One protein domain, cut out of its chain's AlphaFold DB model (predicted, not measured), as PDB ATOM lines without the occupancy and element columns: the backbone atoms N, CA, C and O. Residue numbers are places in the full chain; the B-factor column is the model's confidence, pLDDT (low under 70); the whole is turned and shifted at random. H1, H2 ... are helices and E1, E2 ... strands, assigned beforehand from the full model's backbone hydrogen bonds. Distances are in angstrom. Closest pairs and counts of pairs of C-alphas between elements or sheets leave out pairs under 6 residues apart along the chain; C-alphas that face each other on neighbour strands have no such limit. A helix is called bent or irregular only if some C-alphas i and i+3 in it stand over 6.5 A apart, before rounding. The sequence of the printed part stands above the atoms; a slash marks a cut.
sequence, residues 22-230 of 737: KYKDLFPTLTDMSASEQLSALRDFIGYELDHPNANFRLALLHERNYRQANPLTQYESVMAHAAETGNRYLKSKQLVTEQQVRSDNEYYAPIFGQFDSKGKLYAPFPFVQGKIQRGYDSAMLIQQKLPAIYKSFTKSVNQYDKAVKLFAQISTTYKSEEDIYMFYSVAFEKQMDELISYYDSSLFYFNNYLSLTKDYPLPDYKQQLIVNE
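What this domain is: This is residues 22 to 230 of the 737 residues of an uncharacterized protein of Chryseotalea sanaruensis (UniProt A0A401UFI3). A long, gently bent helix, H7, runs along most of a rod: H3 and H4 pack beside its first arm, H7a, with H2 over H3 and H1, H5 and H6 towards the far end, while H9 folds back beside its second arm, H7b, making a two-helix stalk with the short H8 at its tip. A strand, E1, runs beside H9. The printed part has 209 residues and is mostly helix, with nine named helices, H1 to H9, followed by E1. It is extended, with a radius of gyration of the C-alphas of 26.3 A, and spans 91 by 32 by 26 A.

Where its parts are: By its hydrogen bonds H7 was assigned as one helix, residues 126 to 174, but it is bent: C-alphas 145 and 148 are 6.9 A apart. H7a, residues 126 to 145, is 28.5 A long and starts at C-alpha 126 (168.699, 209.355, 117.268); H7b, residues 148 to 174, is 38.9 A long. H1 is residues 23 to 29, with C-alpha 23 at (169.675, 216.695, 98.336), H2 35 to 48, H3 53 to 69, 24.9 A, H4 76 to 96, 30.1 A, H5 99 to 104 and H6 106 to 113. H6 is only just irregular, with C-alphas 108 and 111 6.7 A apart. H8 is residues 178 to 183, H9 187 to 216, 43.7 A, and E1 225 to 229, 13.0 A, ending at C-alpha 229 (132.120, 168.943, 100.508).

How they stand to each other: H7 is the hub, its arms at a shallow tilt of 33 degrees, only just short of steep. H7b touches H9, opposite ways at a shallow tilt of 27 degrees; their closest C-alphas, of Ser 157 and Ser 203, are 4.1 A apart. H8 and H7b are near each other, with 5 pairs of C-alphas within 10 A, and so are H9 and E1, with 8. E1 pairs with no named strand. H7a touches H4, closest at the C-alphas of Ala 83 and Ala 140, 4.9 A. H3 and H4 form a helical hairpin at a shallow tilt of 25 degrees, closest at the C-alphas of Tyr 67 and Val 79, 4.5 A. H2 and H3 form another, closest at the C-alphas of Leu 42 and Leu 59, 6.3 A. H6 and H7a only just touch, with 3 pairs of C-alphas within 8 A, the closest being Phe 113 and Phe 128, 6.8 A. H5 is close to but not clearly touching H7a, the closest C-alphas being those of Glu 99 and Phe 126, 5.5 A. H1 is close to but not clearly touching H2, with the C-alphas of Tyr 23 and Phe 45 7.8 A apart. Every O i to N i+4 pair is within hydrogen-bond range in H3, H4, H5, H7a, H7b, H8 and H9, against 9 of 10 in H2, 2 of 4 in H6 and 1 of 3 in H1, where 2 of 4 O i to N i+3 pairs are.

The domain as a whole: The farthest C-alphas, of Lys 119 and Met 183, are 92.3 A apart. The printed part has no cut. The link from H6 to H7, residues 114 to 125, is long, and in it residues 115 to 116 pair antiparallel with 122 to 123. Mean pLDDT of the printed part is 92.7, and no printed residue is under 70.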
ATOM      1  N   LYS A  22     171.126 218.877  94.349       85.44
ATOM      2  CA  LYS A  22     171.619 218.660  95.710       85.44
ATOM      3  C   LYS A  22     170.459 218.155  96.554       85.44
ATOM      4  O   LYS A  22     169.331 218.612  96.386       85.44
ATOM      5  N   TYR A  23     170.735 217.271  97.507       87.12
ATOM      6  CA  TYR A  23     169.675 216.695  98.336       87.12
ATOM      7  C   TYR A  23     168.825 217.749  99.053       87.12
ATOM      8  O   TYR A  23     167.607 217.622  99.113       87.12
ATOM      9  N   LYS A  24     169.457 218.834  99.514       86.81
ATOM     10  CA  LYS A  24     168.785 219.985 100.134       86.81
ATOM     11  C   LYS A  24     167.736 220.664  99.240       86.81
ATOM     12  O   LYS A  24     166.806 221.262  99.759       86.81
ATOM     13  N   ASP A  25     167.892 220.571  97.918       87.44
ATOM     14  CA  ASP A  25     166.983 221.165  96.934       87.44
ATOM     15  C   ASP A  25     165.890 220.151  96.542       87.44
ATOM     16  O   ASP A  25     164.751 220.529  96.283       87.44
ATOM     17  N   LEU A  26     166.209 218.848  96.569       88.06
ATOM     18  CA  LEU A  26     165.253 217.760  96.337       88.06
ATOM     19  C   LEU A  26     164.293 217.568  97.520       88.06
ATOM     20  O   LEU A  26     163.089 217.419  97.323       88.06
ATOM     21  N   PHE A  27     164.808 217.565  98.750       89.50
ATOM     22  CA  PHE A  27     164.057 217.190  99.948       89.50
ATOM     23  C   PHE A  27     162.752 217.981 100.158       89.50
ATOM     24  O   PHE A  27     161.733 217.334 100.403       89.50
ATOM     25  N   PRO A  28     162.716 219.324 100.014       88.06
ATOM     26  CA  PRO A  28     161.476 220.087 100.163       88.06
ATOM     27  C   PRO A  28     160.401 219.653  99.161       88.06
ATOM     28  O   PRO A  28     159.240 219.499  99.536       88.06
ATOM     29  N   THR A  29     160.809 219.371  97.917       88.31
ATOM     30  CA  THR A  29     159.902 219.005  96.817       88.31
ATOM     31  C   THR A  29     159.282 217.620  96.978       88.31
ATOM     32  O   THR A  29     158.194 217.376  96.465       88.31
ATOM     33  N   LEU A  30     159.917 216.718  97.742       88.31
ATOM     34  CA  LEU A  30     159.374 215.380  98.004       88.31
ATOM     35  C   LEU A  30     158.017 215.434  98.713       88.31
ATOM     36  O   LEU A  30     157.221 214.512  98.565       88.31
ATOM     37  N   THR A  31     157.757 216.491  99.482       82.94
ATOM     38  CA  THR A  31     156.508 216.657 100.239       82.94
ATOM     39  C   THR A  31     155.299 216.854  99.323       82.94
ATOM     40  O   THR A  31     154.209 216.396  99.658       82.94
ATOM     41  N   ASP A  32     155.512 217.469  98.156       86.81
ATOM     42  CA  ASP A  32     154.466 217.791  97.177       86.81
ATOM     43  C   ASP A  32     154.301 216.702  96.102       86.81
ATOM     44  O   ASP A  32     153.347 216.718  95.325       86.81
ATOM     45  N   MET A  33     155.221 215.734  96.059       90.88
ATOM     46  CA  MET A  33     155.208 214.616  95.116       90.88
ATOM     47  C   MET A  33     154.318 213.467  95.603       90.88
ATOM     48  O   MET A  33     154.283 213.127  96.790       90.88
ATOM     49  N   SER A  34     153.674 212.767  94.669       89.44
ATOM     50  CA  SER A  34     153.047 211.471  94.941       89.44
ATOM     51  C   SER A  34     154.091 210.409  95.312       89.44
ATOM     52  O   SER A  34     155.268 210.516  94.972       89.44
ATOM     53  N   ALA A  35     153.679 209.321  95.971       85.31
ATOM     54  CA  ALA A  35     154.608 208.265  96.396       85.31
ATOM     55  C   ALA A  35     155.406 207.637  95.231       85.31
ATOM     56  O   ALA A  35     156.559 207.254  95.417       85.31
ATOM     57  N   SER A  36     154.813 207.550  94.034       87.56
ATOM     58  CA  SER A  36     155.494 207.051  92.832       87.56
ATOM     59  C   SER A  36     156.547 208.038  92.325       87.56
ATOM     60  O   SER A  36     157.658 207.631  91.983       87.56
ATOM     61  N   GLU A  37     156.222 209.332  92.310       90.81
ATOM     62  CA  GLU A  37     157.148 210.403  91.922       90.81
ATOM     63  C   GLU A  37     158.305 210.517  92.917       90.81
ATOM     64  O   GLU A  37     159.458 210.574  92.497       90.81
ATOM     65  N   GLN A  38     158.025 210.423  94.223       90.44
ATOM     66  CA  GLN A  38     159.055 210.376  95.265       90.44
ATOM     67  C   GLN A  38     160.008 209.193  95.063       90.44
ATOM     68  O   GLN A  38     161.220 209.342  95.199       90.44
ATOM     69  N   LEU A  39     159.476 208.012  94.729       90.31
ATOM     70  CA  LEU A  39     160.275 206.806  94.514       90.31
ATOM     71  C   LEU A  39     161.180 206.955  93.283       90.31
ATOM     72  O   LEU A  39     162.352 206.587  93.357       90.31
ATOM     73  N   SER A  40     160.671 207.538  92.190       91.19
ATOM     74  CA  SER A  40     161.474 207.844  90.995       91.19
ATOM     75  C   SER A  40     162.565 208.869  91.304       91.19
ATOM     76  O   SER A  40     163.740 208.583  91.101       91.19
ATOM     77  N   ALA A  41     162.198 210.013  91.888       90.38
ATOM     78  CA  ALA A  41     163.130 211.100  92.170       90.38
ATOM     79  C   ALA A  41     164.243 210.681  93.148       90.38
ATOM     80  O   ALA A  41     165.409 211.027  92.962       90.38
ATOM     81  N   LEU A  42     163.910 209.882  94.170       91.00
ATOM     82  CA  LEU A  42     164.895 209.337  95.107       91.00
ATOM     83  C   LEU A  42     165.780 208.257  94.477       91.00
ATOM     84  O   LEU A  42     166.959 208.178  94.825       91.00
ATOM     85  N   ARG A  43     165.252 207.429  93.563       90.25
ATOM     86  CA  ARG A  43     166.068 206.464  92.807       90.25
ATOM     87  C   ARG A  43     167.063 207.168  91.898       90.25
ATOM     88  O   ARG A  43     168.237 206.806  91.929       90.25
ATOM     89  N   ASP A  44     166.610 208.174  91.158       88.75
ATOM     90  CA  ASP A  44     167.462 208.959  90.266       88.75
ATOM     91  C   ASP A  44     168.566 209.659  91.067       88.75
ATOM     92  O   ASP A  44     169.742 209.553  90.728       88.75
ATOM     93  N   PHE A  45     168.217 210.276  92.202       91.31
ATOM     94  CA  PHE A  45     169.183 210.914  93.100       91.31
ATOM     95  C   PHE A  45     170.228 209.932  93.656       91.31
ATOM     96  O   PHE A  45     171.430 210.185  93.571       91.31
ATOM     97  N   ILE A  46     169.794 208.780  94.178       89.06
ATOM     98  CA  ILE A  46     170.700 207.740  94.694       89.06
ATOM     99  C   ILE A  46     171.579 207.153  93.582       89.06
ATOM    100  O   ILE A  46     172.697 206.728  93.861       89.06
ATOM    101  N   GLY A  47     171.118 207.158  92.327       85.50
ATOM    102  CA  GLY A  47     171.928 206.780  91.168       85.50
ATOM    103  C   GLY A  47     173.195 207.629  91.008       85.50
ATOM    104  O   GLY A  47     174.200 207.132  90.501       85.50
ATOM    105  N   TYR A  48     173.178 208.877  91.493       86.06
ATOM    106  CA  TYR A  48     174.332 209.779  91.497       86.06
ATOM    107  C   TYR A  48     175.072 209.814  92.842       86.06
ATOM    108  O   TYR A  48     176.298 209.935  92.853       86.06
ATOM    109  N   GLU A  49     174.355 209.708  93.963       88.06
ATOM    110  CA  GLU A  49     174.913 209.779  95.319       88.06
ATOM    111  C   GLU A  49     174.493 208.561  96.162       88.06
ATOM    112  O   GLU A  49     173.608 208.616  97.021       88.06
ATOM    113  N   LEU A  50     175.162 207.432  95.903       87.50
ATOM    114  CA  LEU A  50     174.848 206.117  96.483       87.50
ATOM    115  C   LEU A  50     174.862 206.091  98.019       87.50
ATOM    116  O   LEU A  50     174.080 205.358  98.635       87.50
ATOM    117  N   ASP A  51     175.735 206.892  98.629       91.19
ATOM    118  CA  ASP A  51     176.021 206.883 100.065       91.19
ATOM    119  C   ASP A  51     175.326 208.019 100.828       91.19
ATOM    120  O   ASP A  51     175.684 208.319 101.966       91.19
ATOM    121  N   HIS A  52     174.299 208.644 100.243       93.00
ATOM    122  CA  HIS A  52     173.561 209.684 100.947       93.00
ATOM    123  C   HIS A  52     172.690 209.074 102.078       93.00
ATOM    124  O   HIS A  52     171.782 208.277 101.789       93.00
ATOM    125  N   PRO A  53     172.874 209.457 103.364       91.19
ATOM    126  CA  PRO A  53     172.236 208.775 104.499       91.19
ATOM    127  C   PRO A  53     170.701 208.883 104.504       91.19
ATOM    128  O   PRO A  53     169.998 207.871 104.589       91.19
ATOM    129  N   ASN A  54     170.163 210.107 104.372       92.56
ATOM    130  CA  ASN A  54     168.717 210.347 104.465       92.56
ATOM    131  C   ASN A  54     167.949 209.895 103.209       92.56
ATOM    132  O   ASN A  54     166.879 209.311 103.351       92.56
ATOM    133  N   ALA A  55     168.500 210.083 102.003       92.94
ATOM    134  CA  ALA A  55     167.916 209.578 100.759       92.94
ATOM    135  C   ALA A  55     167.699 208.055 100.790       92.94
ATOM    136  O   ALA A  55     166.593 207.592 100.514       92.94
ATOM    137  N   ASN A  56     168.713 207.273 101.203       93.44
ATOM    138  CA  ASN A  56     168.561 205.820 101.379       93.44
ATOM    139  C   ASN A  56     167.469 205.495 102.408       93.44
ATOM    140  O   ASN A  56     166.646 204.612 102.178       93.44
ATOM    141  N   PHE A  57     167.409 206.251 103.507       94.31
ATOM    142  CA  PHE A  57     166.399 206.058 104.546       94.31
ATOM    143  C   PHE A  57     164.970 206.353 104.050       94.31
ATOM    144  O   PHE A  57     164.049 205.578 104.312       94.31
ATOM    145  N   ARG A  58     164.773 207.441 103.294       93.31
ATOM    146  CA  ARG A  58     163.483 207.818 102.690       93.31
ATOM    147  C   ARG A  58     163.041 206.816 101.627       93.31
ATOM    148  O   ARG A  58     161.878 206.417 101.621       93.31
ATOM    149  N   LEU A  59     163.964 206.350 100.785       94.19
ATOM    150  CA  LEU A  59     163.662 205.318  99.794       94.19
ATOM    151  C   LEU A  59     163.284 203.986 100.466       94.19
ATOM    152  O   LEU A  59     162.347 203.322 100.020       94.19
ATOM    153  N   ALA A  60     163.943 203.628 101.576       95.19
ATOM    154  CA  ALA A  60     163.576 202.461 102.378       95.19
ATOM    155  C   ALA A  60     162.139 202.561 102.915       95.19
ATOM    156  O   ALA A  60     161.394 201.593 102.829       95.19
ATOM    157  N   LEU A  61     161.723 203.736 103.408       94.31
ATOM    158  CA  LEU A  61     160.357 203.961 103.900       94.31
ATOM    159  C   LEU A  61     159.294 203.795 102.805       94.31
ATOM    160  O   LEU A  61     158.226 203.242 103.070       94.31
ATOM    161  N   LEU A  62     159.571 204.262 101.584       94.56
ATOM    162  CA  LEU A  62     158.651 204.112 100.451       94.56
ATOM    163  C   LEU A  62     158.508 202.649 100.032       94.56
ATOM    164  O   LEU A  62     157.391 202.159  99.869       94.56
ATOM    165  N   HIS A  63     159.623 201.926  99.912       95.62
ATOM    166  CA  HIS A  63     159.583 200.496  99.622       95.62
ATOM    167  C   HIS A  63     158.919 199.692 100.747       95.62
ATOM    168  O   HIS A  63     158.137 198.786 100.455       95.62
ATOM    169  N   GLU A  64     159.139 200.075 102.011       95.19
ATOM    170  CA  GLU A  64     158.477 199.463 103.161       95.19
ATOM    171  C   GLU A  64     156.962 199.635 103.087       95.19
ATOM    172  O   GLU A  64     156.208 198.679 103.268       95.19
ATOM    173  N   ARG A  65     156.508 200.854 102.783       93.88
ATOM    174  CA  ARG A  65     155.089 201.147 102.589       93.88
ATOM    175  C   ARG A  65     154.499 200.291 101.469       93.88
ATOM    176  O   ARG A  65     153.440 199.703 101.674       93.88
ATOM    177  N   ASN A  66     155.182 200.188 100.331       93.50
ATOM    178  CA  ASN A  66     154.668 199.463  99.171       93.50
ATOM    179  C   ASN A  66     154.484 197.969  99.454       93.50
ATOM    180  O   ASN A  66     153.413 197.441  99.170       93.50
ATOM    181  N   TYR A  67     155.471 197.281 100.044       93.56
ATOM    182  CA  TYR A  67     155.296 195.847 100.314       93.56
ATOM    183  C   TYR A  67     154.293 195.579 101.441       93.56
ATOM    184  O   TYR A  67     153.653 194.534 101.433       93.56
ATOM    185  N   ARG A  68     154.148 196.490 102.419       91.19
ATOM    186  CA  ARG A  68     153.171 196.334 103.514       91.19
ATOM    187  C   ARG A  68     151.729 196.539 103.054       91.19
ATOM    188  O   ARG A  68     150.827 196.019 103.696       91.19
ATOM    189  N   GLN A  69     151.520 197.334 102.004       91.00
ATOM    190  CA  GLN A  69     150.198 197.615 101.430       91.00
ATOM    191  C   GLN A  69     149.829 196.655 100.291       91.00
ATOM    192  O   GLN A  69     148.663 196.581  99.912       91.00
ATOM    193  N   ALA A  70     150.807 195.939  99.737       91.50
ATOM    194  CA  ALA A  70     150.605 194.979  98.665       91.50
ATOM    195  C   ALA A  70     150.117 193.622  99.192       91.50
ATOM    196  O   ALA A  70     150.463 193.186 100.292       91.50
ATOM    197  N   ASN A  71     149.328 192.927  98.374       92.25
ATOM    198  CA  ASN A  71     148.795 191.624  98.741       92.25
ATOM    199  C   ASN A  71     149.880 190.529  98.608       92.25
ATOM    200  O   ASN A  71     150.376 190.293  97.503       92.25
ATOM    201  N   PRO A  72     150.224 189.806  99.688       92.06
ATOM    202  CA  PRO A  72     151.342 188.859  99.696       92.06
ATOM    203  C   PRO A  72     151.144 187.621  98.808       92.06
ATOM    204  O   PRO A  72     152.133 186.983  98.444       92.06
ATOM    205  N   LEU A  73     149.901 187.271  98.456       92.81
ATOM    206  CA  LEU A  73     149.589 186.098  97.633       92.81
ATOM    207  C   LEU A  73     149.350 186.453  96.162       92.81
ATOM    208  O   LEU A  73     149.763 185.695  95.294       92.81
ATOM    209  N   THR A  74     148.717 187.590  95.855       92.38
ATOM    210  CA  THR A  74     148.436 187.980  94.457       92.38
ATOM    211  C   THR A  74     149.514 188.877  93.847       92.38
ATOM    212  O   THR A  74     149.667 188.898  92.629       92.38
ATOM    213  N   GLN A  75     150.285 189.592  94.672       93.81
ATOM    214  CA  GLN A  75     151.350 190.514  94.251       93.81
ATOM    215  C   GLN A  75     152.726 190.070  94.773       93.81
ATOM    216  O   GLN A  75     153.599 190.899  95.031       93.81
ATOM    217  N   TYR A  76     152.930 188.757  94.916       95.00
ATOM    218  CA  TYR A  76     154.129 188.151  95.506       95.00
ATOM    219  C   TYR A  76     155.447 188.734  94.969       95.00
ATOM    220  O   TYR A  76     156.304 189.139  95.752       95.00
ATOM    221  N   GLU A  77     155.608 188.827  93.646       94.94
ATOM    222  CA  GLU A  77     156.845 189.332  93.031       94.94
ATOM    223  C   GLU A  77     157.129 190.790  93.419       94.94
ATOM    224  O   GLU A  77     158.261 191.137  93.758       94.94
ATOM    225  N   SER A  78     156.090 191.629  93.444       93.88
ATOM    226  CA  SER A  78     156.195 193.034  93.849       93.88
ATOM    227  C   SER A  78     156.543 193.166  95.334       93.88
ATOM    228  O   SER A  78     157.452 193.923  95.686       93.88
ATOM    229  N   VAL A  79     155.885 192.384  96.198       95.38
ATOM    230  CA  VAL A  79     156.157 192.344  97.645       95.38
ATOM    231  C   VAL A  79     157.606 191.945  97.908       95.38
ATOM    232  O   VAL A  79     158.302 192.623  98.660       95.38
ATOM    233  N   MET A  80     158.091 190.890  97.249       96.81
ATOM    234  CA  MET A  80     159.464 190.408  97.410       96.81
ATOM    235  C   MET A  80     160.499 191.412  96.892       96.81
ATOM    236  O   MET A  80     161.491 191.661  97.578       96.81
ATOM    237  N   ALA A  81     160.260 192.037  95.735       95.00
ATOM    238  CA  ALA A  81     161.154 193.055  95.183       95.00
ATOM    239  C   ALA A  81     161.251 194.287  96.099       95.00
ATOM    240  O   ALA A  81     162.343 194.778  96.388       95.00
ATOM    241  N   HIS A  82     160.116 194.769  96.612       95.81
ATOM    242  CA  HIS A  82     160.088 195.892  97.543       95.81
ATOM    243  C   HIS A  82     160.666 195.538  98.919       95.81
ATOM    244  O   HIS A  82     161.349 196.372  99.514       95.81
ATOM    245  N   ALA A  83     160.471 194.316  99.417       95.88
ATOM    246  CA  ALA A  83     161.113 193.854 100.646       95.88
ATOM    247  C   ALA A  83     162.641 193.759 100.487       95.88
ATOM    248  O   ALA A  83     163.365 194.191 101.385       95.88
ATOM    249  N   ALA A  84     163.137 193.267  99.348       95.88
ATOM    250  CA  ALA A  84     164.568 193.221  99.031       95.88
ATOM    251  C   ALA A  84     165.193 194.623  99.021       95.88
ATOM    252  O   ALA A  84     166.156 194.878  99.750       95.88
ATOM    253  N   GLU A  85     164.591 195.561  98.284       94.62
ATOM    254  CA  GLU A  85     165.054 196.951  98.264       94.62
ATOM    255  C   GLU A  85     164.976 197.599  99.650       94.62
ATOM    256  O   GLU A  85     165.917 198.267 100.071       94.62
ATOM    257  N   THR A  86     163.911 197.355 100.417       96.25
ATOM    258  CA  THR A  86     163.801 197.879 101.788       96.25
ATOM    259  C   THR A  86     164.937 197.380 102.682       96.25
ATOM    260  O   THR A  86     165.545 198.176 103.400       96.25
ATOM    261  N   GLY A  87     165.254 196.082 102.625       95.25
ATOM    262  CA  GLY A  87     166.358 195.487 103.380       95.25
ATOM    263  C   GLY A  87     167.705 196.102 103.003       95.25
ATOM    264  O   GLY A  87     168.440 196.556 103.881       95.25
ATOM    265  N   ASN A  88     167.987 196.216 101.702       94.75
ATOM    266  CA  ASN A  88     169.221 196.821 101.191       94.75
ATOM    267  C   ASN A  88     169.371 198.282 101.636       94.75
ATOM    268  O   ASN A  88     170.429 198.691 102.120       94.75
ATOM    269  N   ARG A  89     168.300 199.076 101.511       95.19
ATOM    270  CA  ARG A  89     168.320 200.505 101.840       95.19
ATOM    271  C   ARG A  89     168.399 200.751 103.342       95.19
ATOM    272  O   ARG A  89     169.186 201.598 103.754       95.19
ATOM    273  N   TYR A  90     167.695 199.979 104.174       96.50
ATOM    274  CA  TYR A  90     167.858 200.087 105.626       96.50
ATOM    275  C   TYR A  90     169.216 199.598 106.119       96.50
ATOM    276  O   TYR A  90     169.765 200.211 107.032       96.50
ATOM    277  N   LEU A  91     169.794 198.557 105.514       94.75
ATOM    278  CA  LEU A  91     171.161 198.134 105.823       94.75
ATOM    279  C   LEU A  91     172.154 199.264 105.534       94.75
ATOM    280  O   LEU A  91     173.015 199.564 106.362       94.75
ATOM    281  N   LYS A  92     171.985 199.940 104.396       93.44
ATOM    282  CA  LYS A  92     172.808 201.087 104.024       93.44
ATOM    283  C   LYS A  92     172.597 202.271 104.973       93.44
ATOM    284  O   LYS A  92     173.567 202.831 105.476       93.44
ATOM    285  N   SER A  93     171.352 202.600 105.322       93.06
ATOM    286  CA  SER A  93     171.055 203.622 106.335       93.06
ATOM    287  C   SER A  93     171.628 203.278 107.709       93.06
ATOM    288  O   SER A  93     172.105 204.172 108.395       93.06
ATOM    289  N   LYS A  94     171.652 202.003 108.107       92.19
ATOM    290  CA  LYS A  94     172.261 201.556 109.370       92.19
ATOM    291  C   LYS A  94     173.770 201.821 109.419       92.19
ATOM    292  O   LYS A  94     174.297 202.059 110.498       92.19
ATOM    293  N   GLN A  95     174.449 201.779 108.271       93.19
ATOM    294  CA  GLN A  95     175.881 202.076 108.156       93.19
ATOM    295  C   GLN A  95     176.171 203.584 108.117       93.19
ATOM    296  O   GLN A  95     177.200 204.018 108.620       93.19
ATOM    297  N   LEU A  96     175.280 204.370 107.505       92.62
ATOM    298  CA  LEU A  96     175.519 205.783 107.193       92.62
ATOM    299  C   LEU A  96     174.909 206.770 108.203       92.62
ATOM    300  O   LEU A  96     175.413 207.878 108.365       92.62
ATOM    301  N   VAL A  97     173.794 206.417 108.849       92.44
ATOM    302  CA  VAL A  97     173.067 207.314 109.758       92.44
ATOM    303  C   VAL A  97     173.670 207.217 111.158       92.44
ATOM    304  O   VAL A  97     173.456 206.241 111.875       92.44
ATOM    305  N   THR A  98     174.400 208.256 111.558       92.81
ATOM    306  CA  THR A  98     175.004 208.390 112.892       92.81
ATOM    307  C   THR A  98     174.267 209.427 113.737       92.81
ATOM    308  O   THR A  98     173.501 210.244 113.223       92.81
ATOM    309  N   GLU A  99     174.513 209.436 115.047       91.69
ATOM    310  CA  GLU A  99     173.940 210.451 115.936       91.69
ATOM    311  C   GLU A  99     174.368 211.871 115.537       91.69
ATOM    312  O   GLU A  99     173.545 212.786 115.531       91.69
ATOM    313  N   GLN A 100     175.634 212.048 115.145       91.38
ATOM    314  CA  GLN A 100     176.137 213.328 114.649       91.38
ATOM    315  C   GLN A 100     175.396 213.765 113.380       91.38
ATOM    316  O   GLN A 100     174.980 214.918 113.306       91.38
ATOM    317  N   GLN A 101     175.161 212.841 112.439       90.94
ATOM    318  CA  GLN A 101     174.422 213.125 111.206       90.94
ATOM    319  C   GLN A 101     172.977 213.551 111.484       90.94
ATOM    320  O   GLN A 101     172.482 214.502 110.893       90.94
ATOM    321  N   VAL A 102     172.275 212.855 112.385       89.94
ATOM    322  CA  VAL A 102     170.883 213.205 112.723       89.94
ATOM    323  C   VAL A 102     170.811 214.573 113.407       89.94
ATOM    324  O   VAL A 102     169.854 215.311 113.187       89.94
ATOM    325  N   ARG A 103     171.828 214.940 114.200       88.00
ATOM    326  CA  ARG A 103     171.920 216.267 114.827       88.00
ATOM    327  C   ARG A 103     172.228 217.378 113.818       88.00
ATOM    328  O   ARG A 103     171.619 218.440 113.931       88.00
ATOM    329  N   SER A 104     173.148 217.162 112.869       89.62
ATOM    330  CA  SER A 104     173.490 218.161 111.841       89.62
ATOM    331  C   SER A 104     172.346 218.374 110.855       89.62
ATOM    332  O   SER A 104     172.001 219.509 110.545       89.62
ATOM    333  N   ASP A 105     171.700 217.282 110.452       91.62
ATOM    334  CA  ASP A 105     170.692 217.258 109.395       91.62
ATOM    335  C   ASP A 105     169.288 217.054 109.970       91.62
ATOM    336  O   ASP A 105     168.440 216.348 109.413       91.62
ATOM    337  N   ASN A 106     169.041 217.647 111.136       87.88
ATOM    338  CA  ASN A 106     167.807 217.462 111.891       87.88
ATOM    339  C   ASN A 106     166.552 217.766 111.056       87.88
ATOM    340  O   ASN A 106     165.537 217.086 111.199       87.88
ATOM    341  N   GLU A 107     166.638 218.732 110.138       88.75
ATOM    342  CA  GLU A 107     165.567 219.100 109.206       88.75
ATOM    343  C   GLU A 107     165.066 217.932 108.340       88.75
ATOM    344  O   GLU A 107     163.881 217.878 108.012       88.75
ATOM    345  N   TYR A 108     165.912 216.940 108.037       90.69
ATOM    346  CA  TYR A 108     165.522 215.808 107.196       90.69
ATOM    347  C   TYR A 108     164.826 214.672 107.963       90.69
ATOM    348  O   TYR A 108     164.084 213.874 107.369       90.69
ATOM    349  N   TYR A 109     165.053 214.582 109.278       90.75
ATOM    350  CA  TYR A 109     164.536 213.513 110.146       90.75
ATOM    351  C   TYR A 109     163.380 213.975 111.047       90.75
ATOM    352  O   TYR A 109     162.462 213.192 111.313       90.75
ATOM    353  N   ALA A 110     163.384 215.240 111.479       89.50
ATOM    354  CA  ALA A 110     162.346 215.835 112.320       89.50
ATOM    355  C   ALA A 110     160.919 215.732 111.742       89.50
ATOM    356  O   ALA A 110     160.003 215.516 112.532       89.50
ATOM    357  N   PRO A 111     160.685 215.763 110.411       89.19
ATOM    358  CA  PRO A 111     159.338 215.577 109.868       89.19
ATOM    359  C   PRO A 111     158.714 214.200 110.149       89.19
ATOM    360  O   PRO A 111     157.504 214.054 110.031       89.19
ATOM    361  N   ILE A 112     159.518 213.182 110.489       87.69
ATOM    362  CA  ILE A 112     159.025 211.828 110.806       87.69
ATOM    363  C   ILE A 112     159.113 211.536 112.313       87.69
ATOM    364  O   ILE A 112     158.239 210.866 112.856       87.69
ATOM    365  N   PHE A 113     160.167 212.010 112.987       91.62
ATOM    366  CA  PHE A 113     160.480 211.642 114.381       91.62
ATOM    367  C   PHE A 113     160.581 212.828 115.341       91.62
ATOM    368  O   PHE A 113     161.136 212.680 116.429       91.62
ATOM    369  N   GLY A 114     160.119 214.005 114.928       87.62
ATOM    370  CA  GLY A 114     160.259 215.238 115.686       87.62
ATOM    371  C   GLY A 114     159.626 215.154 117.074       87.62
ATOM    372  O   GLY A 114     158.470 214.771 117.231       87.62
ATOM    373  N   GLN A 115     160.400 215.543 118.078       88.38
ATOM    374  CA  GLN A 115     159.975 215.785 119.449       88.38
ATOM    375  C   GLN A 115     160.436 217.182 119.850       88.38
ATOM    376  O   GLN A 115     161.434 217.689 119.336       88.38
ATOM    377  N   PHE A 116     159.699 217.824 120.749       87.31
ATOM    378  CA  PHE A 116     160.110 219.108 121.301       87.31
ATOM    379  C   PHE A 116     161.063 218.868 122.468       87.31
ATOM    380  O   PHE A 116     160.753 218.090 123.372       87.31
ATOM    381  N   ASP A 117     162.231 219.507 122.441       83.75
ATOM    382  CA  ASP A 117     163.123 219.521 123.601       83.75
ATOM    383  C   ASP A 117     162.548 220.392 124.734       83.75
ATOM    384  O   ASP A 117     161.535 221.080 124.582       83.75
ATOM    385  N   SER A 118     163.220 220.404 125.888       81.12
ATOM    386  CA  SER A 118     162.847 221.245 127.036       81.12
ATOM    387  C   SER A 118     162.888 222.756 126.751       81.12
ATOM    388  O   SER A 118     162.463 223.542 127.595       81.12
ATOM    389  N   LYS A 119     163.377 223.171 125.574       80.94
ATOM    390  CA  LYS A 119     163.440 224.555 125.087       80.94
ATOM    391  C   LYS A 119     162.451 224.824 123.941       80.94
ATOM    392  O   LYS A 119     162.485 225.909 123.365       80.94
ATOM    393  N   GLY A 120     161.580 223.870 123.601       79.88
ATOM    394  CA  GLY A 120     160.580 224.003 122.540       79.88
ATOM    395  C   GLY A 120     161.127 223.885 121.111       79.88
ATOM    396  O   GLY A 120     160.404 224.192 120.164       79.88
ATOM    397  N   LYS A 121     162.375 223.438 120.911       85.62
ATOM    398  CA  LYS A 121     162.948 223.196 119.578       85.62
ATOM    399  C   LYS A 121     162.604 221.786 119.101       85.62
ATOM    400  O   LYS A 121     162.824 220.809 119.814       85.62
ATOM    401  N   LEU A 122     162.101 221.680 117.871       88.56
ATOM    402  CA  LEU A 122     161.807 220.396 117.238       88.56
ATOM    403  C   LEU A 122     163.110 219.679 116.847       88.56
ATOM    404  O   LEU A 122     163.897 220.199 116.051       88.56
ATOM    405  N   TYR A 123     163.325 218.472 117.366       90.62
ATOM    406  CA  TYR A 123     164.462 217.627 117.012       90.62
ATOM    407  C   TYR A 123     164.076 216.151 116.865       90.62
ATOM    408  O   TYR A 123     163.127 215.689 117.487       90.62
ATOM    409  N   ALA A 124     164.804 215.398 116.042       90.75
ATOM    410  CA  ALA A 124     164.647 213.951 115.915       90.75
ATOM    411  C   ALA A 124     165.639 213.230 116.846       90.75
ATOM    412  O   ALA A 124     166.848 213.287 116.601       90.75
ATOM    413  N   PRO A 125     165.191 212.519 117.898       92.00
ATOM    414  CA  PRO A 125     166.124 211.802 118.751       92.00
ATOM    415  C   PRO A 125     166.669 210.562 118.026       92.00
ATOM    416  O   PRO A 125     165.910 209.715 117.545       92.00
ATOM    417  N   PHE A 126     168.000 210.434 117.980       92.19
ATOM    418  CA  PHE A 126     168.699 209.355 117.268       92.19
ATOM    419  C   PHE A 126     168.191 207.936 117.602       92.19
ATOM    420  O   PHE A 126     167.973 207.176 116.655       92.19
ATOM    421  N   PRO A 127     167.889 207.572 118.868       93.00
ATOM    422  CA  PRO A 127     167.355 206.244 119.187       93.00
ATOM    423  C   PRO A 127     166.049 205.891 118.456       93.00
ATOM    424  O   PRO A 127     165.831 204.728 118.117       93.00
ATOM    425  N   PHE A 128     165.187 206.871 118.153       93.12
ATOM    426  CA  PHE A 128     163.956 206.625 117.389       93.12
ATOM    427  C   PHE A 128     164.249 206.362 115.911       93.12
ATOM    428  O   PHE A 128     163.675 205.435 115.333       93.12
ATOM    429  N   VAL A 129     165.170 207.131 115.318       93.00
ATOM    430  CA  VAL A 129     165.615 206.951 113.927       93.00
ATOM    431  C   VAL A 129     166.283 205.584 113.767       93.00
ATOM    432  O   VAL A 129     165.871 204.786 112.923       93.00
ATOM    433  N   GLN A 130     167.250 205.271 114.635       93.50
ATOM    434  CA  GLN A 130     167.951 203.988 114.653       93.50
ATOM    435  C   GLN A 130     166.979 202.825 114.897       93.50
ATOM    436  O   GLN A 130     167.023 201.819 114.189       93.50
ATOM    437  N   GLY A 131     166.044 202.986 115.839       94.69
ATOM    438  CA  GLY A 131     165.000 202.003 116.111       94.69
ATOM    439  C   GLY A 131     164.082 201.752 114.911       94.69
ATOM    440  O   GLY A 131     163.721 200.604 114.653       94.69
ATOM    441  N   LYS A 132     163.717 202.785 114.132       95.12
ATOM    442  CA  LYS A 132     162.942 202.594 112.894       95.12
ATOM    443  C   LYS A 132     163.755 201.873 111.821       95.12
ATOM    444  O   LYS A 132     163.206 200.965 111.204       95.12
ATOM    445  N   ILE A 133     165.024 202.239 111.622       94.88
ATOM    446  CA  ILE A 133     165.916 201.576 110.656       94.88
ATOM    447  C   ILE A 133     166.037 200.085 110.984       94.88
ATOM    448  O   ILE A 133     165.830 199.246 110.111       94.88
ATOM    449  N   GLN A 134     166.305 199.754 112.251       95.38
ATOM    450  CA  GLN A 134     166.459 198.370 112.690       95.38
ATOM    451  C   GLN A 134     165.162 197.572 112.500       95.38
ATOM    452  O   GLN A 134     165.177 196.536 111.843       95.38
ATOM    453  N   ARG A 135     164.017 198.092 112.969       96.00
ATOM    454  CA  ARG A 135     162.714 197.424 112.781       96.00
ATOM    455  C   ARG A 135     162.337 197.257 111.309       96.00
ATOM    456  O   ARG A 135     161.752 196.242 110.943       96.00
ATOM    457  N   GLY A 136     162.635 198.250 110.474       94.44
ATOM    458  CA  GLY A 136     162.372 198.204 109.038       94.44
ATOM    459  C   GLY A 136     163.212 197.139 108.328       94.44
ATOM    460  O   GLY A 136     162.670 196.364 107.539       94.44
ATOM    461  N   TYR A 137     164.503 197.053 108.666       96.31
ATOM    462  CA  TYR A 137     165.405 196.001 108.193       96.31
ATOM    463  C   TYR A 137     164.930 194.608 108.627       96.31
ATOM    464  O   TYR A 137     164.733 193.738 107.780       96.31
ATOM    465  N   ASP A 138     164.673 194.414 109.924       95.88
ATOM    466  CA  ASP A 138     164.255 193.119 110.472       95.88
ATOM    467  C   ASP A 138     162.925 192.655 109.861       95.88
ATOM    468  O   ASP A 138     162.775 191.491 109.496       95.88
ATOM    469  N   SER A 139     161.978 193.580 109.663       93.94
ATOM    470  CA  SER A 139     160.702 193.304 108.994       93.94
ATOM    471  C   SER A 139     160.888 192.859 107.540       93.94
ATOM    472  O   SER A 139     160.237 191.911 107.099       93.94
ATOM    473  N   ALA A 140     161.768 193.527 106.790       94.88
ATOM    474  CA  ALA A 140     162.053 193.182 105.401       94.88
ATOM    475  C   ALA A 140     162.729 191.806 105.278       94.88
ATOM    476  O   ALA A 140     162.332 191.002 104.433       94.88
ATOM    477  N   MET A 141     163.695 191.510 106.153       96.19
ATOM    478  CA  MET A 141     164.361 190.206 106.203       96.19
ATOM    479  C   MET A 141     163.395 189.085 106.587       96.19
ATOM    480  O   MET A 141     163.411 188.019 105.971       96.19
ATOM    481  N   LEU A 142     162.514 189.333 107.560       94.19
ATOM    482  CA  LEU A 142     161.518 188.357 107.991       94.19
ATOM    483  C   LEU A 142     160.550 187.994 106.853       94.19
ATOM    484  O   LEU A 142     160.276 186.812 106.647       94.19
ATOM    485  N   ILE A 143     160.081 188.979 106.077       94.25
ATOM    486  CA  ILE A 143     159.238 188.731 104.893       94.25
ATOM    487  C   ILE A 143     159.985 187.907 103.852       94.25
ATOM    488  O   ILE A 143     159.456 186.895 103.392       94.25
ATOM    489  N   GLN A 144     161.221 188.291 103.521       95.19
ATOM    490  CA  GLN A 144     162.029 187.562 102.543       95.19
ATOM    491  C   GLN A 144     162.280 186.107 102.961       95.19
ATOM    492  O   GLN A 144     162.348 185.224 102.109       95.19
ATOM    493  N   GLN A 145     162.383 185.844 104.265       95.38
ATOM    494  CA  GLN A 145     162.589 184.503 104.799       95.38
ATOM    495  C   GLN A 145     161.301 183.663 104.827       95.38
ATOM    496  O   GLN A 145     161.341 182.468 104.531       95.38
ATOM    497  N   LYS A 146     160.166 184.250 105.229       95.50
ATOM    498  CA  LYS A 146     158.934 183.499 105.532       95.50
ATOM    499  C   LYS A 146     157.963 183.408 104.355       95.50
ATOM    500  O   LYS A 146     157.390 182.342 104.124       95.50
ATOM    501  N   LEU A 147     157.799 184.484 103.582       95.12
ATOM    502  CA  LEU A 147     156.787 184.563 102.526       95.12
ATOM    503  C   LEU A 147     156.987 183.559 101.367       95.12
ATOM    504  O   LEU A 147     155.985 182.994 100.919       95.12
ATOM    505  N   PRO A 148     158.215 183.243 100.899       96.69
ATOM    506  CA  PRO A 148     158.400 182.308  99.783       96.69
ATOM    507  C   PRO A 148     157.817 180.912 100.023       96.69
ATOM    508  O   PRO A 148     157.231 180.313  99.118       96.69
ATOM    509  N   ALA A 149     157.945 180.381 101.243       96.12
ATOM    510  CA  ALA A 149     157.418 179.060 101.588       96.12
ATOM    511  C   ALA A 149     155.880 179.045 101.616       96.12
ATOM    512  O   ALA A 149     155.262 178.083 101.144       96.12
ATOM    513  N   ILE A 150     155.276 180.129 102.118       96.31
ATOM    514  CA  ILE A 150     153.823 180.340 102.146       96.31
ATOM    515  C   ILE A 150     153.286 180.391 100.715       96.31
ATOM    516  O   ILE A 150     152.444 179.571 100.346       96.31
ATOM    517  N   TYR A 151     153.832 181.286  99.887       96.31
ATOM    518  CA  TYR A 151     153.399 181.476  98.501       96.31
ATOM    519  C   TYR A 151     153.552 180.202  97.661       96.31
ATOM    520  O   TYR A 151     152.641 179.818  96.922       96.31
ATOM    521  N   LYS A 152     154.679 179.493  97.812       97.00
ATOM    522  CA  LYS A 152     154.923 178.221  97.121       97.00
ATOM    523  C   LYS A 152     153.895 177.157  97.505       97.00
ATOM    524  O   LYS A 152     153.433 176.433  96.626       97.00
ATOM    525  N   SER A 153     153.551 177.044  98.788       96.81
ATOM    526  CA  SER A 153     152.562 176.065  99.265       96.81
ATOM    527  C   SER A 153     151.158 176.410  98.773       96.81
ATOM    528  O   SER A 153     150.484 175.548  98.214       96.81
ATOM    529  N   PHE A 154     150.769 177.684  98.868       96.31
ATOM    530  CA  PHE A 154     149.499 178.189  98.350       96.31
ATOM    531  C   PHE A 154     149.340 177.902  96.850       96.31
ATOM    532  O   PHE A 154     148.419 177.202  96.435       96.31
ATOM    533  N   THR A 155     150.301 178.348  96.039       96.44
ATOM    534  CA  THR A 155     150.259 178.196  94.576       96.44
ATOM    535  C   THR A 155     150.248 176.727  94.154       96.44
ATOM    536  O   THR A 155     149.534 176.341  93.230       96.44
ATOM    537  N   LYS A 156     151.013 175.866  94.843       97.25
ATOM    538  CA  LYS A 156     150.982 174.422  94.578       97.25
ATOM    539  C   LYS A 156     149.625 173.802  94.898       97.25
ATOM    540  O   LYS A 156     149.185 172.959  94.124       97.25
ATOM    541  N   SER A 157     148.973 174.204  95.987       97.00
ATOM    542  CA  SER A 157     147.623 173.732  96.303       97.00
ATOM    543  C   SER A 157     146.633 174.118  95.202       97.00
ATOM    544  O   SER A 157     146.010 173.233  94.615       97.00
ATOM    545  N   VAL A 158     146.591 175.403  94.827       95.69
ATOM    546  CA  VAL A 158     145.721 175.922  93.755       95.69
ATOM    547  C   VAL A 158     145.919 175.138  92.456       95.69
ATOM    548  O   VAL A 158     144.960 174.628  91.882       95.69
ATOM    549  N   ASN A 159     147.172 174.977  92.021       96.00
ATOM    550  CA  ASN A 159     147.489 174.303  90.763       96.00
ATOM    551  C   ASN A 159     147.100 172.820  90.762       96.00
ATOM    552  O   ASN A 159     146.659 172.304  89.737       96.00
ATOM    553  N   GLN A 160     147.286 172.109  91.878       97.38
ATOM    554  CA  GLN A 160     146.900 170.696  91.957       97.38
ATOM    555  C   GLN A 160     145.381 170.539  92.032       97.38
ATOM    556  O   GLN A 160     144.826 169.637  91.407       97.38
ATOM    557  N   TYR A 161     144.693 171.447  92.723       96.69
ATOM    558  CA  TYR A 161     143.238 171.428  92.762       96.69
ATOM    559  C   TYR A 161     142.614 171.720  91.395       96.69
ATOM    560  O   TYR A 161     141.708 171.009  90.976       96.69
ATOM    561  N   ASP A 162     143.141 172.706  90.663       94.94
ATOM    562  CA  ASP A 162     142.724 173.006  89.289       94.94
ATOM    563  C   ASP A 162     142.844 171.777  88.375       94.94
ATOM    564  O   ASP A 162     141.922 171.468  87.620       94.94
ATOM    565  N   LYS A 163     143.939 171.014  88.494       96.25
ATOM    566  CA  LYS A 163     144.102 169.750  87.762       96.25
ATOM    567  C   LYS A 163     143.041 168.718  88.133       96.25
ATOM    568  O   LYS A 163     142.482 168.097  87.233       96.25
ATOM    569  N   ALA A 164     142.734 168.558  89.422       96.94
ATOM    570  CA  ALA A 164     141.680 167.651  89.874       96.94
ATOM    571  C   ALA A 164     140.304 168.055  89.310       96.94
ATOM    572  O   ALA A 164     139.608 167.224  88.730       96.94
ATOM    573  N   VAL A 165     139.948 169.342  89.391       95.25
ATOM    574  CA  VAL A 165     138.684 169.883  88.856       95.25
ATOM    575  C   VAL A 165     138.586 169.660  87.345       95.25
ATOM    576  O   VAL A 165     137.564 169.173  86.858       95.25
ATOM    577  N   LYS A 166     139.646 169.976  86.590       95.44
ATOM    578  CA  LYS A 166     139.686 169.789  85.131       95.44
ATOM    579  C   LYS A 166     139.559 168.321  84.736       95.44
ATOM    580  O   LYS A 166     138.800 168.010  83.820       95.44
ATOM    581  N   LEU A 167     140.255 167.428  85.439       96.94
ATOM    582  CA  LEU A 167     140.171 165.992  85.187       96.94
ATOM    583  C   LEU A 167     138.766 165.459  85.499       96.94
ATOM    584  O   LEU A 167     138.179 164.758  84.677       96.94
ATOM    585  N   PHE A 168     138.166 165.860  86.621       96.69
ATOM    586  CA  PHE A 168     136.786 165.493  86.945       96.69
ATOM    587  C   PHE A 168     135.772 166.042  85.925       96.69
ATOM    588  O   PHE A 168     134.836 165.336  85.537       96.69
ATOM    589  N   ALA A 169     135.964 167.268  85.432       95.25
ATOM    590  CA  ALA A 169     135.131 167.850  84.378       95.25
ATOM    591  C   ALA A 169     135.263 167.090  83.045       95.25
ATOM    592  O   ALA A 169     134.262 166.853  82.364       95.25
ATOM    593  N   GLN A 170     136.473 166.641  82.693       95.44
ATOM    594  CA  GLN A 170     136.707 165.783  81.529       95.44
ATOM    595  C   GLN A 170     135.993 164.430  81.672       95.44
ATOM    596  O   GLN A 170     135.334 163.978  80.730       95.44
ATOM    597  N   ILE A 171     136.064 163.810  82.854       95.81
ATOM    598  CA  ILE A 171     135.341 162.569  83.164       95.81
ATOM    599  C   ILE A 171     133.828 162.799  83.029       95.81
ATOM    600  O   ILE A 171     133.160 162.046  82.331       95.81
ATOM    601  N   SER A 172     133.310 163.892  83.596       94.31
ATOM    602  CA  SER A 172     131.895 164.312  83.534       94.31
ATOM    603  C   SER A 172     131.384 164.668  82.137       94.31
ATOM    604  O   SER A 172     130.173 164.730  81.910       94.31
ATOM    605  N   THR A 173     132.297 164.947  81.208       92.88
ATOM    606  CA  THR A 173     131.981 165.196  79.796       92.88
ATOM    607  C   THR A 173     131.968 163.891  79.005       92.88
ATOM    608  O   THR A 173     131.109 163.704  78.145       92.88
ATOM    609  N   THR A 174     132.900 162.984  79.312       93.44
ATOM    610  CA  THR A 174     133.018 161.670  78.660       93.44
ATOM    611  C   THR A 174     131.877 160.734  79.064       93.44
ATOM    612  O   THR A 174     131.264 160.113  78.200       93.44
ATOM    613  N   TYR A 175     131.559 160.663  80.359       93.69
ATOM    614  CA  TYR A 175     130.537 159.769  80.904       93.69
ATOM    615  C   TYR A 175     129.340 160.587  81.386       93.69
ATOM    616  O   TYR A 175     129.466 161.500  82.200       93.69
ATOM    617  N   LYS A 176     128.154 160.300  80.844       91.44
ATOM    618  CA  LYS A 176     126.965 161.131  81.091       91.44
ATOM    619  C   LYS A 176     126.243 160.764  82.381       91.44
ATOM    620  O   LYS A 176     125.466 161.589  82.868       91.44
ATOM    621  N   SER A 177     126.498 159.569  82.900       92.56
ATOM    622  CA  SER A 177     125.835 158.952  84.047       92.56
ATOM    623  C   SER A 177     126.821 158.088  84.848       92.56
ATOM    624  O   SER A 177     127.889 157.745  84.333       92.56
ATOM    625  N   GLU A 178     126.496 157.748  86.100       91.81
ATOM    626  CA  GLU A 178     127.329 156.814  86.882       91.81
ATOM    627  C   GLU A 178     127.248 155.394  86.297       91.81
ATOM    628  O   GLU A 178     128.240 154.672  86.282       91.81
ATOM    629  N   GLU A 179     126.108 155.026  85.709       91.19
ATOM    630  CA  GLU A 179     125.933 153.768  84.986       91.19
ATOM    631  C   GLU A 179     126.901 153.659  83.798       91.19
ATOM    632  O   GLU A 179     127.512 152.610  83.596       91.19
ATOM    633  N   ASP A 180     127.120 154.751  83.055       90.56
ATOM    634  CA  ASP A 180     128.137 154.784  82.000       90.56
ATOM    635  C   ASP A 180     129.546 154.597  82.582       90.56
ATOM    636  O   ASP A 180     130.322 153.806  82.050       90.56
ATOM    637  N   ILE A 181     129.878 155.269  83.692       93.12
ATOM    638  CA  ILE A 181     131.175 155.089  84.370       93.12
ATOM    639  C   ILE A 181     131.411 153.610  84.681       93.12
ATOM    640  O   ILE A 181     132.497 153.089  84.428       93.12
ATOM    641  N   TYR A 182     130.397 152.933  85.218       92.56
ATOM    642  CA  TYR A 182     130.472 151.522  85.570       92.56
ATOM    643  C   TYR A 182     130.649 150.617  84.348       92.56
ATOM    644  O   TYR A 182     131.497 149.724  84.365       92.56
ATOM    645  N   MET A 183     129.895 150.858  83.273       91.00
ATOM    646  CA  MET A 183     129.934 150.024  82.066       91.00
ATOM    647  C   MET A 183     131.188 150.242  81.208       91.00
ATOM    648  O   MET A 183     131.601 149.329  80.498       91.00
ATOM    649  N   PHE A 184     131.806 151.423  81.267       90.88
ATOM    650  CA  PHE A 184     133.055 151.740  80.563       90.88
ATOM    651  C   PHE A 184     134.301 151.633  81.453       90.88
ATOM    652  O   PHE A 184     135.408 151.995  81.032       90.88
ATOM    653  N   TYR A 185     134.145 151.134  82.680       91.12
ATOM    654  CA  TYR A 185     135.246 151.014  83.617       91.12
ATOM    655  C   TYR A 185     136.331 150.091  83.047       91.12
ATOM    656  O   TYR A 185     136.108 148.925  82.726       91.12
ATOM    657  N   SER A 186     137.536 150.630  82.906       88.31
ATOM    658  CA  SER A 186     138.680 149.950  82.303       88.31
ATOM    659  C   SER A 186     139.943 150.245  83.097       88.31
ATOM    660  O   SER A 186     139.991 151.203  83.862       88.31
ATOM    661  N   VAL A 187     141.012 149.478  82.865       89.50
ATOM    662  CA  VAL A 187     142.317 149.725  83.508       89.50
ATOM    663  C   VAL A 187     142.851 151.128  83.185       89.50
ATOM    664  O   VAL A 187     143.497 151.760  84.018       89.50
ATOM    665  N   ALA A 188     142.585 151.639  81.979       90.94
ATOM    666  CA  ALA A 188     142.977 152.994  81.596       90.94
ATOM    667  C   ALA A 188     142.183 154.053  82.374       90.94
ATOM    668  O   ALA A 188     142.766 155.018  82.864       90.94
ATOM    669  N   PHE A 189     140.874 153.847  82.525       93.75
ATOM    670  CA  PHE A 189     140.019 154.741  83.297       93.75
ATOM    671  C   PHE A 189     140.321 154.679  84.804       93.75
ATOM    672  O   PHE A 189     140.373 155.712  85.461       93.75
ATOM    673  N   GLU A 190     140.633 153.500  85.347       93.81
ATOM    674  CA  GLU A 190     141.074 153.348  86.737       93.81
ATOM    675  C   GLU A 190     142.329 154.179  87.034       93.81
ATOM    676  O   GLU A 190     142.377 154.873  88.047       93.81
ATOM    677  N   LYS A 191     143.302 154.204  86.112       95.62
ATOM    678  CA  LYS A 191     144.484 155.071  86.245       95.62
ATOM    679  C   LYS A 191     144.127 156.557  86.262       95.62
ATOM    680  O   LYS A 191     144.723 157.302  87.034       95.62
ATOM    681  N   GLN A 192     143.160 156.991  85.449       96.44
ATOM    682  CA  GLN A 192     142.671 158.377  85.480       96.44
ATOM    683  C   GLN A 192     142.008 158.708  86.824       96.44
ATOM    684  O   GLN A 192     142.192 159.799  87.358       96.44
ATOM    685  N   MET A 193     141.270 157.760  87.402       96.56
ATOM    686  CA  MET A 193     140.659 157.915  88.723       96.56
ATOM    687  C   MET A 193     141.714 157.990  89.842       96.56
ATOM    688  O   MET A 193     141.585 158.806  90.753       96.56
ATOM    689  N   ASP A 194     142.790 157.204  89.754       97.38
ATOM    690  CA  ASP A 194     143.922 157.282  90.691       97.38
ATOM    691  C   ASP A 194     144.694 158.602  90.561       97.38
ATOM    692  O   ASP A 194     145.112 159.195  91.559       97.38
ATOM    693  N   GLU A 195     144.848 159.105  89.336       97.56
ATOM    694  CA  GLU A 195     145.446 160.411  89.075       97.56
ATOM    695  C   GLU A 195     144.605 161.550  89.683       97.56
ATOM    696  O   GLU A 195     145.156 162.453  90.317       97.56
ATOM    697  N   LEU A 196     143.273 161.467  89.585       98.12
ATOM    698  CA  LEU A 196     142.352 162.408  90.228       98.12
ATOM    699  C   LEU A 196     142.522 162.427  91.756       98.12
ATOM    700  O   LEU A 196     142.605 163.510  92.345       98.12
ATOM    701  N   ILE A 197     142.626 161.253  92.392       98.06
ATOM    702  CA  ILE A 197     142.924 161.143  93.831       98.06
ATOM    703  C   ILE A 197     144.261 161.816  94.147       98.06
ATOM    704  O   ILE A 197     144.338 162.620  95.074       98.06
ATOM    705  N   SER A 198     145.302 161.525  93.366       98.06
ATOM    706  CA  SER A 198     146.649 162.061  93.582       98.06
ATOM    707  C   SER A 198     146.690 163.593  93.525       98.06
ATOM    708  O   SER A 198     147.298 164.232  94.393       98.06
ATOM    709  N   TYR A 199     146.005 164.208  92.554       98.19
ATOM    710  CA  TYR A 199     145.895 165.667  92.457       98.19
ATOM    711  C   TYR A 199     145.122 166.277  93.631       98.19
ATOM    712  O   TYR A 199     145.562 167.282  94.199       98.19
ATOM    713  N   TYR A 200     144.019 165.651  94.042       97.81
ATOM    714  CA  TYR A 200     143.243 166.082  95.203       97.81
ATOM    715  C   TYR A 200     144.050 165.995  96.511       97.81
ATOM    716  O   TYR A 200     144.189 167.002  97.209       97.81
ATOM    717  N   ASP A 201     144.647 164.837  96.811       97.81
ATOM    718  CA  ASP A 201     145.432 164.612  98.033       97.81
ATOM    719  C   ASP A 201     146.660 165.537  98.079       97.81
ATOM    720  O   ASP A 201     146.973 166.122  99.120       97.81
ATOM    721  N   SER A 202     147.318 165.755  96.933       97.62
ATOM    722  CA  SER A 202     148.418 166.719  96.817       97.62
ATOM    723  C   SER A 202     147.961 168.144  97.122       97.62
ATOM    724  O   SER A 202     148.660 168.879  97.822       97.62
ATOM    725  N   SER A 203     146.797 168.553  96.611       97.44
ATOM    726  CA  SER A 203     146.244 169.874  96.900       97.44
ATOM    727  C   SER A 203     145.982 170.064  98.392       97.44
ATOM    728  O   SER A 203     146.402 171.074  98.962       97.44
ATOM    729  N   LEU A 204     145.351 169.071  99.026       96.81
ATOM    730  CA  LEU A 204     145.042 169.072 100.453       96.81
ATOM    731  C   LEU A 204     146.316 169.157 101.303       96.81
ATOM    732  O   LEU A 204     146.396 169.967 102.228       96.81
ATOM    733  N   PHE A 205     147.338 168.375 100.949       97.56
ATOM    734  CA  PHE A 205     148.645 168.409 101.602       97.56
ATOM    735  C   PHE A 205     149.268 169.812 101.559       97.56
ATOM    736  O   PHE A 205     149.656 170.357 102.594       97.56
ATOM    737  N   TYR A 206     149.331 170.429 100.373       97.94
ATOM    738  CA  TYR A 206     149.916 171.763 100.225       97.94
ATOM    739  C   TYR A 206     149.073 172.861 100.885       97.94
ATOM    740  O   TYR A 206     149.652 173.811 101.415       97.94
ATOM    741  N   PHE A 207     147.742 172.728 100.904       96.88
ATOM    742  CA  PHE A 207     146.861 173.682 101.581       96.88
ATOM    743  C   PHE A 207     147.048 173.636 103.097       96.88
ATOM    744  O   PHE A 207     147.226 174.670 103.732       96.88
ATOM    745  N   ASN A 208     147.105 172.436 103.679       96.00
ATOM    746  CA  ASN A 208     147.363 172.266 105.108       96.00
ATOM    747  C   ASN A 208     148.751 172.797 105.499       96.00
ATOM    748  O   ASN A 208     148.893 173.449 106.533       96.00
ATOM    749  N   ASN A 209     149.765 172.595 104.648       96.56
ATOM    750  CA  ASN A 209     151.082 173.195 104.855       96.56
ATOM    751  C   ASN A 209     151.028 174.734 104.802       96.56
ATOM    752  O   ASN A 209     151.633 175.407 105.630       96.56
ATOM    753  N   TYR A 210     150.267 175.300 103.863       96.62
ATOM    754  CA  TYR A 210     150.015 176.739 103.788       96.62
ATOM    755  C   TYR A 210     149.324 177.282 105.056       96.62
ATOM    756  O   TYR A 210     149.784 178.279 105.617       96.62
ATOM    757  N   LEU A 211     148.285 176.607 105.561       95.12
ATOM    758  CA  LEU A 211     147.612 176.979 106.812       95.12
ATOM    759  C   LEU A 211     148.559 176.912 108.021       95.12
ATOM    760  O   LEU A 211     148.530 177.782 108.886       95.12
ATOM    761  N   SER A 212     149.444 175.910 108.066       95.06
ATOM    762  CA  SER A 212     150.466 175.814 109.114       95.06
ATOM    763  C   SER A 212     151.447 176.987 109.058       95.06
ATOM    764  O   SER A 212     151.704 177.627 110.074       95.06
ATOM    765  N   LEU A 213     151.965 177.315 107.872       95.31
ATOM    766  CA  LEU A 213     152.936 178.399 107.700       95.31
ATOM    767  C   LEU A 213     152.330 179.784 107.973       95.31
ATOM    768  O   LEU A 213     153.018 180.662 108.490       95.31
ATOM    769  N   THR A 214     151.052 179.988 107.648       93.62
ATOM    770  CA  THR A 214     150.333 181.238 107.950       93.62
ATOM    771  C   THR A 214     149.934 181.351 109.417       93.62
ATOM    772  O   THR A 214     149.769 182.458 109.916       93.62
ATOM    773  N   LYS A 215     149.853 180.242 110.160       91.69
ATOM    774  CA  LYS A 215     149.753 180.289 111.622       91.69
ATOM    775  C   LYS A 215     151.060 180.774 112.260       91.69
ATOM    776  O   LYS A 215     151.013 181.575 113.191       91.69
ATOM    777  N   ASP A 216     152.202 180.325 111.736       90.62
ATOM    778  CA  ASP A 216     153.534 180.737 112.202       90.62
ATOM    779  C   ASP A 216     153.882 182.182 111.799       90.62
ATOM    780  O   ASP A 216     154.577 182.889 112.529       90.62
ATOM    781  N   TYR A 217     153.405 182.627 110.634       92.75
ATOM    782  CA  TYR A 217     153.535 183.999 110.146       92.75
ATOM    783  C   TYR A 217     152.187 184.501 109.593       92.75
ATOM    784  O   TYR A 217     151.914 184.343 108.398       92.75
ATOM    785  N   PRO A 218     151.333 185.091 110.456       90.31
ATOM    786  CA  PRO A 218     150.002 185.557 110.075       90.31
ATOM    787  C   PRO A 218     150.027 186.618 108.981       90.31
ATOM    788  O   PRO A 218     150.698 187.643 109.101       90.31
ATOM    789  N   LEU A 219     149.237 186.388 107.933       90.06
ATOM    790  CA  LEU A 219     148.965 187.382 106.903       90.06
ATOM    791  C   LEU A 219     147.700 188.169 107.308       90.06
ATOM    792  O   LEU A 219     146.671 187.536 107.548       90.06
ATOM    793  N   PRO A 220     147.739 189.514 107.403       81.56
ATOM    794  CA  PRO A 220     146.668 190.318 108.011       81.56
ATOM    795  C   PRO A 220     145.265 190.091 107.431       81.56
ATOM    796  O   PRO A 220     144.294 190.073 108.188       81.56
ATOM    797  N   ASP A 221     145.180 189.859 106.120       84.06
ATOM    798  CA  ASP A 221     143.918 189.757 105.378       84.06
ATOM    799  C   ASP A 221     143.484 188.311 105.087       84.06
ATOM    800  O   ASP A 221     142.541 188.093 104.334       84.06
ATOM    801  N   TYR A 222     144.169 187.309 105.653       88.12
ATOM    802  CA  TYR A 222     143.906 185.900 105.353       88.12
ATOM    803  C   TYR A 222     143.668 185.083 106.622       88.12
ATOM    804  O   TYR A 222     144.601 184.771 107.364       88.12
ATOM    805  N   LYS A 223     142.413 184.671 106.844       88.19
ATOM    806  CA  LYS A 223     142.016 183.760 107.935       88.19
ATOM    807  C   LYS A 223     141.313 182.531 107.379       88.19
ATOM    808  O   LYS A 223     140.203 182.177 107.772       88.19
ATOM    809  N   GLN A 224     141.989 181.892 106.436       91.88
ATOM    810  CA  GLN A 224     141.381 180.865 105.612       91.88
ATOM    811  C   GLN A 224     141.132 179.569 106.379       91.88
ATOM    812  O   GLN A 224     141.951 179.115 107.177       91.88
ATOM    813  N   GLN A 225     139.993 178.956 106.089       91.44
ATOM    814  CA  GLN A 225     139.558 177.670 106.600       91.44
ATOM    815  C   GLN A 225     139.165 176.784 105.426       91.44
ATOM    816  O   GLN A 225     138.507 177.228 104.484       91.44
ATOM    817  N   LEU A 226     139.568 175.519 105.502       93.19
ATOM    818  CA  LEU A 226     139.196 174.516 104.519       93.19
ATOM    819  C   LEU A 226     137.843 173.899 104.881       93.19
ATOM    820  O   LEU A 226     137.657 173.416 105.997       93.19
ATOM    821  N   ILE A 227     136.932 173.853 103.914       93.81
ATOM    822  CA  ILE A 227     135.668 173.122 104.008       93.81
ATOM    823  C   ILE A 227     135.652 172.082 102.893       93.81
ATOM    824  O   ILE A 227     135.792 172.424 101.720       93.81
ATOM    825  N   VAL A 228     135.475 170.813 103.259       94.50
ATOM    826  CA  VAL A 228     135.423 169.705 102.304       94.50
ATOM    827  C   VAL A 228     133.976 169.245 102.127       94.50
ATOM    828  O   VAL A 228     133.345 168.793 103.079       94.50
ATOM    829  N   ASN A 229     133.464 169.346 100.903       94.81
ATOM    830  CA  ASN A 229     132.120 168.943 100.508       94.81
ATOM    831  C   ASN A 229     132.134 167.575  99.820       94.81
ATOM    832  O   ASN A 229     133.017 167.263  99.021       94.81
ATOM    833  N   GLU A 230     131.111 166.768 100.084       95.94
ATOM    834  CA  GLU A 230     130.907 165.482  99.419       95.94
ATOM    835  C   GLU A 230     130.249 165.656  98.041       95.94
ATOM    836  O   GLU A 230     129.362 166.487  97.878       95.94
TER     837      GLU A 230